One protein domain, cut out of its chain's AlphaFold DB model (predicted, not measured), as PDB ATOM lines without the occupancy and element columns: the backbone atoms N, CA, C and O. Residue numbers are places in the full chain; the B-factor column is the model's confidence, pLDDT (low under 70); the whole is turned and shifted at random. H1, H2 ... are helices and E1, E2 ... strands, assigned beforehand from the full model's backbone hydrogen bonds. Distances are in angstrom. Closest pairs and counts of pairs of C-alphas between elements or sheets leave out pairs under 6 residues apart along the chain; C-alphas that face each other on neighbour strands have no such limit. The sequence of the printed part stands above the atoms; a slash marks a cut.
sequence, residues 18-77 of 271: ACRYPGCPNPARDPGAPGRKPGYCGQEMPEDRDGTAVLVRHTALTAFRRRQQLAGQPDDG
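What this domain is: This is residues 18 to 77 of the 271 residues of an uncharacterized protein of Trebonia kvetii (UniProt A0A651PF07). Look for a loosely built domain with little regular structure: a long looping stretch, residues 18 to 43, leads into a two-stranded hairpin, E1 and E2, followed by one short helix, H1. The loop around Pro 34 lies at one end of the long axis and the hairpin's turn at Gly 51 at the other. The 60 printed residues are of mixed class, with under half in named elements. The whole is only just loose, close to compact, with a radius of gyration of the C-alphas of 12.8 A and spans of 39 by 22 by 17 A.

How they stand to each other: After residue 43, find E1, residues 44 to 49, and E2, residues 52 to 57, an antiparallel hairpin at 145 degrees; N 47 and O 54 are within hydrogen-bond range at 2.8 A. H1, residues 60 to 70, has every O i to N i+4 pair within range. The closest C-alphas of E2 and H1, Val 56 and Thr 62, are 7.6 A apart; E1 and H1 are apart.

Where its parts are: Find C-alpha 44 at (183.969, 215.076, 161.077), where E1 begins its 14.4 A. E2 is 15.7 A long. H1 runs 15.3 A to C-alpha 70 at (192.009, 226.201, 174.678).

The domain as a whole: The C-alphas farthest apart, Pro 34 and Gly 51, are 41.1 A apart. The printed part has no cut, and both links are tight. Look for pLDDT under 70 at residues 31 to 37 and 72 to 77.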
ATOM      1  N   ALA A  18     199.796 210.449 164.142       83.25
ATOM      2  CA  ALA A  18     198.501 210.852 164.694       83.25
ATOM      3  C   ALA A  18     197.992 212.204 164.151       83.25
ATOM      4  O   ALA A  18     198.766 213.088 163.757       83.25
ATOM      5  N   CYS A  19     196.669 212.393 164.163       88.19
ATOM      6  CA  CYS A  19     196.013 213.629 163.745       88.19
ATOM      7  C   CYS A  19     196.488 214.833 164.573       88.19
ATOM      8  O   CYS A  19     196.393 214.852 165.791       88.19
ATOM      9  N   ARG A  20     196.903 215.895 163.879       87.94
ATOM     10  CA  ARG A  20     197.253 217.262 164.317       87.94
ATOM     11  C   ARG A  20     196.264 217.939 165.284       87.94
ATOM     12  O   ARG A  20     196.620 218.909 165.961       87.94
ATOM     13  N   TYR A  21     195.010 217.500 165.316       89.50
ATOM     14  CA  TYR A  21     193.909 218.180 166.005       89.50
ATOM     15  C   TYR A  21     193.932 217.920 167.525       89.50
ATOM     16  O   TYR A  21     194.072 216.760 167.896       89.50
ATOM     17  N   PRO A  22     193.842 218.927 168.418       87.00
ATOM     18  CA  PRO A  22     193.933 218.717 169.873       87.00
ATOM     19  C   PRO A  22     192.958 217.647 170.388       87.00
ATOM     20  O   PRO A  22     191.770 217.718 170.099       87.00
ATOM     21  N   GLY A  23     193.461 216.649 171.124       84.00
ATOM     22  CA  GLY A  23     192.639 215.576 171.704       84.00
ATOM     23  C   GLY A  23     192.141 214.505 170.724       84.00
ATOM     24  O   GLY A  23     191.492 213.561 171.154       84.00
ATOM     25  N   CYS A  24     192.453 214.604 169.427       87.25
ATOM     26  CA  CYS A  24     192.066 213.579 168.458       87.25
ATOM     27  C   CYS A  24     193.028 212.374 168.499       87.25
ATOM     28  O   CYS A  24     194.234 212.583 168.296       87.25
ATOM     29  N   PRO A  25     192.521 211.140 168.711       83.56
ATOM     30  CA  PRO A  25     193.321 209.916 168.669       83.56
ATOM     31  C   PRO A  25     193.452 209.323 167.254       83.56
ATOM     32  O   PRO A  25     194.241 208.407 167.049       83.56
ATOM     33  N   ASN A  26     192.696 209.824 166.268       84.62
ATOM     34  CA  ASN A  26     192.650 209.217 164.937       84.62
ATOM     35  C   ASN A  26     193.983 209.403 164.189       84.62
ATOM     36  O   ASN A  26     194.635 210.446 164.338       84.62
ATOM     37  N   PRO A  27     194.378 208.448 163.330       82.75
ATOM     38  CA  PRO A  27     195.549 208.608 162.479       82.75
ATOM     39  C   PRO A  27     195.360 209.770 161.494       82.75
ATOM     40  O   PRO A  27     194.248 210.093 161.063       82.75
ATOM     41  N   ALA A  28     196.460 210.429 161.136       82.38
ATOM     42  CA  ALA A  28     196.466 211.427 160.079       82.38
ATOM     43  C   ALA A  28     196.137 210.766 158.729       82.38
ATOM     44  O   ALA A  28     196.506 209.619 158.481       82.38
ATOM     45  N   ARG A  29     195.422 211.483 157.855       82.00
ATOM     46  CA  ARG A  29     194.953 210.925 156.583       82.00
ATOM     47  C   ARG A  29     196.133 210.570 155.674       82.00
ATOM     48  O   ARG A  29     197.002 211.410 155.443       82.00
ATOM     49  N   ASP A  30     196.106 209.372 155.091       74.62
ATOM     50  CA  ASP A  30     197.025 209.007 154.011       74.62
ATOM     51  C   ASP A  30     196.610 209.726 152.711       74.62
ATOM     52  O   ASP A  30     195.446 209.623 152.301       74.62
ATOM     53  N   PRO A  31     197.500 210.513 152.076       67.00
ATOM     54  CA  PRO A  31     197.172 211.198 150.832       67.00
ATOM     55  C   PRO A  31     197.037 210.261 149.624       67.00
ATOM     56  O   PRO A  31     196.522 210.719 148.608       67.00
ATOM     57  N   GLY A  32     197.489 208.998 149.688       68.25
ATOM     58  CA  GLY A  32     197.380 208.031 148.581       68.25
ATOM     59  C   GLY A  32     198.128 208.417 147.290       68.25
ATOM     60  O   GLY A  32     198.018 207.720 146.288       68.25
ATOM     61  N   ALA A  33     198.884 209.518 147.307       68.12
ATOM     62  CA  ALA A  33     199.636 210.074 146.187       68.12
ATOM     63  C   ALA A  33     200.992 210.617 146.684       68.12
ATOM     64  O   ALA A  33     201.090 211.027 147.847       68.12
ATOM     65  N   PRO A  34     202.042 210.642 145.837       53.72
ATOM     66  CA  PRO A  34     203.345 211.181 146.218       53.72
ATOM     67  C   PRO A  34     203.231 212.672 146.567       53.72
ATOM     68  O   PRO A  34     202.884 213.506 145.735       53.72
ATOM     69  N   GLY A  35     203.503 213.003 147.832       67.00
ATOM     70  CA  GLY A  35     203.384 214.351 148.380       67.00
ATOM     71  C   GLY A  35     203.521 214.373 149.904       67.00
ATOM     72  O   GLY A  35     203.584 213.335 150.567       67.00
ATOM     73  N   ARG A  36     203.581 215.573 150.491       66.62
ATOM     74  CA  ARG A  36     203.680 215.740 151.949       66.62
ATOM     75  C   ARG A  36     202.390 215.252 152.618       66.62
ATOM     76  O   ARG A  36     201.322 215.804 152.358       66.62
ATOM     77  N   LYS A  37     202.492 214.255 153.507       65.56
ATOM     78  CA  LYS A  37     201.339 213.690 154.230       65.56
ATOM     79  C   LYS A  37     200.545 214.788 154.966       65.56
ATOM     80  O   LYS A  37     201.150 215.554 155.727       65.56
ATOM     81  N   PRO A  38     199.216 214.891 154.769       73.62
ATOM     82  CA  PRO A  38     198.368 215.783 155.544       73.62
ATOM     83  C   PRO A  38     198.484 215.439 157.026       73.62
ATOM     84  O   PRO A  38     198.290 214.301 157.425       73.62
ATOM     85  N   GLY A  39     198.774 216.427 157.867       82.38
ATOM     86  CA  GLY A  39     198.913 216.208 159.308       82.38
ATOM     87  C   GLY A  39     197.588 216.045 160.061       82.38
ATOM     88  O   GLY A  39     197.602 216.186 161.272       82.38
ATOM     89  N   TYR A  40     196.448 215.843 159.396       89.25
ATOM     90  CA  TYR A  40     195.110 215.831 160.012       89.25
ATOM     91  C   TYR A  40     194.248 214.713 159.400       89.25
ATOM     92  O   TYR A  40     194.448 214.367 158.237       89.25
ATOM     93  N   CYS A  41     193.304 214.144 160.158       88.19
ATOM     94  CA  CYS A  41     192.474 213.017 159.699       88.19
ATOM     95  C   CYS A  41     191.372 213.429 158.704       88.19
ATOM     96  O   CYS A  41     190.924 212.608 157.908       88.19
ATOM     97  N   GLY A  42     190.941 214.697 158.701       85.31
ATOM     98  CA  GLY A  42     189.922 215.196 157.771       85.31
ATOM     99  C   GLY A  42     188.507 214.662 158.009       85.31
ATOM    100  O   GLY A  42     187.634 214.975 157.198       85.31
ATOM    101  N   GLN A  43     188.296 213.889 159.079       86.12
ATOM    102  CA  GLN A  43     186.999 213.364 159.503       86.12
ATOM    103  C   GLN A  43     186.214 214.412 160.295       86.12
ATOM    104  O   GLN A  43     186.808 215.293 160.921       86.12
ATOM    105  N   GLU A  44     184.888 214.315 160.233       88.62
ATOM    106  CA  GLU A  44     183.969 215.076 161.077       88.62
ATOM    107  C   GLU A  44     183.771 214.322 162.384       88.62
ATOM    108  O   GLU A  44     183.310 213.183 162.384       88.62
ATOM    109  N   MET A  45     184.171 214.946 163.487       84.31
ATOM    110  CA  MET A  45     184.058 214.368 164.820       84.31
ATOM    111  C   MET A  45     183.130 215.241 165.665       84.31
ATOM    112  O   MET A  45     183.216 216.470 165.566       84.31
ATOM    113  N   PRO A  46     182.248 214.643 166.484       82.12
ATOM    114  CA  PRO A  46     181.457 215.400 167.438       82.12
ATOM    115  C   PRO A  46     182.381 215.977 168.510       82.12
ATOM    116  O   PRO A  46     183.168 215.262 169.129       82.12
ATOM    117  N   GLU A  47     182.284 217.281 168.718       82.56
ATOM    118  CA  GLU A  47     183.020 218.010 169.739       82.56
ATOM    119  C   GLU A  47     182.048 218.781 170.612       82.56
ATOM    120  O   GLU A  47     181.165 219.471 170.105       82.56
ATOM    121  N   ASP A  48     182.240 218.689 171.924       77.44
ATOM    122  CA  ASP A  48     181.515 219.521 172.870       77.44
ATOM    123  C   ASP A  48     182.094 220.946 172.859       77.44
ATOM    124  O   ASP A  48     183.284 221.173 173.138       77.44
ATOM    125  N   ARG A  49     181.248 221.901 172.476       76.81
ATOM    126  CA  ARG A  49     181.488 223.337 172.579       76.81
ATOM    127  C   ARG A  49     180.427 223.926 173.487       76.81
ATOM    128  O   ARG A  49     179.255 223.964 173.120       76.81
ATOM    129  N   ASP A  50     180.861 224.373 174.660       72.25
ATOM    130  CA  ASP A  50     180.020 225.072 175.632       72.25
ATOM    131  C   ASP A  50     178.723 224.306 175.979       72.25
ATOM    132  O   ASP A  50     177.666 224.905 176.162       72.25
ATOM    133  N   GLY A  51     178.790 222.968 176.050       75.25
ATOM    134  CA  GLY A  51     177.660 222.088 176.362       75.25
ATOM    135  C   GLY A  51     176.845 221.634 175.145       75.25
ATOM    136  O   GLY A  51     175.820 220.972 175.312       75.25
ATOM    137  N   THR A  52     177.269 221.971 173.921       73.06
ATOM    138  CA  THR A  52     176.612 221.550 172.675       73.06
ATOM    139  C   THR A  52     177.541 220.710 171.803       73.06
ATOM    140  O   THR A  52     178.665 221.101 171.489       73.06
ATOM    141  N   ALA A  53     177.058 219.541 171.376       82.12
ATOM    142  CA  ALA A  53     177.789 218.675 170.458       82.12
ATOM    143  C   ALA A  53     177.707 219.227 169.025       82.12
ATOM    144  O   ALA A  53     176.638 219.248 168.415       82.12
ATOM    145  N   VAL A  54     178.845 219.644 168.472       85.81
ATOM    146  CA  VAL A  54     178.970 220.154 167.101       85.81
ATOM    147  C   VAL A  54     179.896 219.239 166.307       85.81
ATOM    148  O   VAL A  54     180.974 218.879 166.774       85.81
ATOM    149  N   LEU A  55     179.510 218.877 165.082       88.00
ATOM    150  CA  LEU A  55     180.381 218.126 164.176       88.00
ATOM    151  C   LEU A  55     181.452 219.053 163.592       88.00
ATOM    152  O   LEU A  55     181.147 220.025 162.900       88.00
ATOM    153  N   VAL A  56     182.723 218.755 163.864       86.81
ATOM    154  CA  VAL A  56     183.863 219.550 163.397       86.81
ATOM    155  C   VAL A  56     184.775 218.693 162.539       86.81
ATOM    156  O   VAL A  56     185.281 217.657 162.962       86.81
ATOM    157  N   ARG A  57     185.056 219.169 161.325       90.75
ATOM    158  CA  ARG A  57     186.032 218.532 160.444       90.75
ATOM    159  C   ARG A  57     187.459 218.849 160.876       90.75
ATOM    160  O   ARG A  57     187.850 220.018 160.943       90.75
ATOM    161  N   HIS A  58     188.278 217.830 161.114       90.06
ATOM    162  CA  HIS A  58     189.665 218.006 161.559       90.06
ATOM    163  C   HIS A  58     190.584 218.442 160.418       90.06
ATOM    164  O   HIS A  58     190.975 217.655 159.558       90.06
ATOM    165  N   THR A  59     190.968 219.714 160.434       88.00
ATOM    166  CA  THR A  59     191.849 220.354 159.451       88.00
ATOM    167  C   THR A  59     192.863 221.245 160.167       88.00
ATOM    168  O   THR A  59     192.760 221.483 161.372       88.00
ATOM    169  N   ALA A  60     193.833 221.792 159.431       83.44
ATOM    170  CA  ALA A  60     194.781 222.754 159.989       83.44
ATOM    171  C   ALA A  60     194.094 223.989 160.587       83.44
ATOM    172  O   ALA A  60     194.473 224.439 161.669       83.44
ATOM    173  N   LEU A  61     193.064 224.496 159.906       83.31
ATOM    174  CA  LEU A  61     192.342 225.698 160.307       83.31
ATOM    175  C   LEU A  61     191.506 225.464 161.570       83.31
ATOM    176  O   LEU A  61     191.569 226.259 162.505       83.31
ATOM    177  N   THR A  62     190.753 224.363 161.624       87.50
ATOM    178  CA  THR A  62     189.923 224.037 162.794       87.50
ATOM    179  C   THR A  62     190.784 223.693 164.009       87.50
ATOM    180  O   THR A  62     190.486 224.148 165.109       87.50
ATOM    181  N   ALA A  63     191.915 223.006 163.814       87.00
ATOM    182  CA  ALA A  63     192.872 222.732 164.886       87.00
ATOM    183  C   ALA A  63     193.533 224.005 165.436       87.00
ATOM    184  O   ALA A  63     193.786 224.099 166.635       87.00
ATOM    185  N   PHE A  64     193.838 224.977 164.569       82.12
ATOM    186  CA  PHE A  64     194.380 226.269 164.987       82.12
ATOM    187  C   PHE A  64     193.381 227.035 165.862       82.12
ATOM    188  O   PHE A  64     193.741 227.438 166.966       82.12
ATOM    189  N   ARG A  65     192.118 227.145 165.427       82.06
ATOM    190  CA  ARG A  65     191.053 227.791 166.213       82.06
ATOM    191  C   ARG A  65     190.837 227.107 167.560       82.06
ATOM    192  O   ARG A  65     190.779 227.777 168.583       82.06
ATOM    193  N   ARG A  66     190.806 225.770 167.582       83.88
ATOM    194  CA  ARG A  66     190.650 225.011 168.830       83.88
ATOM    195  C   ARG A  66     191.807 225.245 169.800       83.88
ATOM    196  O   ARG A  66     191.574 225.359 170.995       83.88
ATOM    197  N   ARG A  67     193.048 225.356 169.309       84.62
ATOM    198  CA  ARG A  67     194.202 225.713 170.152       84.62
ATOM    199  C   ARG A  67     194.096 227.125 170.723       84.62
ATOM    200  O   ARG A  67     194.445 227.299 171.880       84.62
ATOM    201  N   GLN A  68     193.607 228.098 169.951       77.19
ATOM    202  CA  GLN A  68     193.388 229.455 170.464       77.19
ATOM    203  C   GLN A  68     192.316 229.493 171.559       77.19
ATOM    204  O   GLN A  68     192.558 230.064 172.616       77.19
ATOM    205  N   GLN A  69     191.195 228.794 171.356       78.69
ATOM    206  CA  GLN A  69     190.144 228.663 172.373       78.69
ATOM    207  C   GLN A  69     190.663 227.997 173.656       78.69
ATOM    208  O   GLN A  69     190.430 228.488 174.753       78.69
ATOM    209  N   LEU A  70     191.415 226.898 173.528       80.81
ATOM    210  CA  LEU A  70     192.009 226.201 174.678       80.81
ATOM    211  C   LEU A  70     193.096 227.023 175.387       80.81
ATOM    212  O   LEU A  70     193.333 226.816 176.573       80.81
ATOM    213  N   ALA A  71     193.748 227.949 174.681       78.88
ATOM    214  CA  ALA A  71     194.698 228.894 175.258       78.88
ATOM    215  C   ALA A  71     194.014 230.071 175.983       78.88
ATOM    216  O   ALA A  71     194.709 230.949 176.485       78.88
ATOM    217  N   GLY A  72     192.676 230.097 176.046       65.25
ATOM    218  CA  GLY A  72     191.917 231.168 176.694       65.25
ATOM    219  C   GLY A  72     191.917 232.480 175.912       65.25
ATOM    220  O   GLY A  72     191.578 233.516 176.475       65.25
ATOM    221  N   GLN A  73     192.297 232.453 174.630       55.00
ATOM    222  CA  GLN A  73     192.192 233.619 173.765       55.00
ATOM    223  C   GLN A  73     190.716 233.760 173.357       55.00
ATOM    224  O   GLN A  73     190.205 232.854 172.686       55.00
ATOM    225  N   PRO A  74     190.007 234.833 173.753       55.06
ATOM    226  CA  PRO A  74     188.663 235.067 173.248       55.06
ATOM    227  C   PRO A  74     188.720 235.188 171.719       55.06
ATOM    228  O   PRO A  74     189.679 235.731 171.162       55.06
ATOM    229  N   ASP A  75     187.701 234.666 171.033       55.75
ATOM    230  CA  ASP A  75     187.500 234.836 169.585       55.75
ATOM    231  C   ASP A  75     187.024 236.276 169.300       55.75
ATOM    232  O   ASP A  75     186.023 236.510 168.628       55.75
ATOM    233  N   ASP A  76     187.730 237.259 169.863       48.94
ATOM    234  CA  ASP A  76     187.472 238.686 169.710       48.94
ATOM    235  C   ASP A  76     187.948 239.113 168.317       48.94
ATOM    236  O   ASP A  76     188.997 239.728 168.129       48.94
ATOM    237  N   GLY A  77     187.192 238.716 167.291       51.56
ATOM    238  CA  GLY A  77     187.238 239.335 165.966       51.56
ATOM    239  C   GLY A  77     188.597 239.290 165.261       51.56
ATOM    240  O   GLY A  77     188.893 240.193 164.478       51.56
TER     241      GLY A  77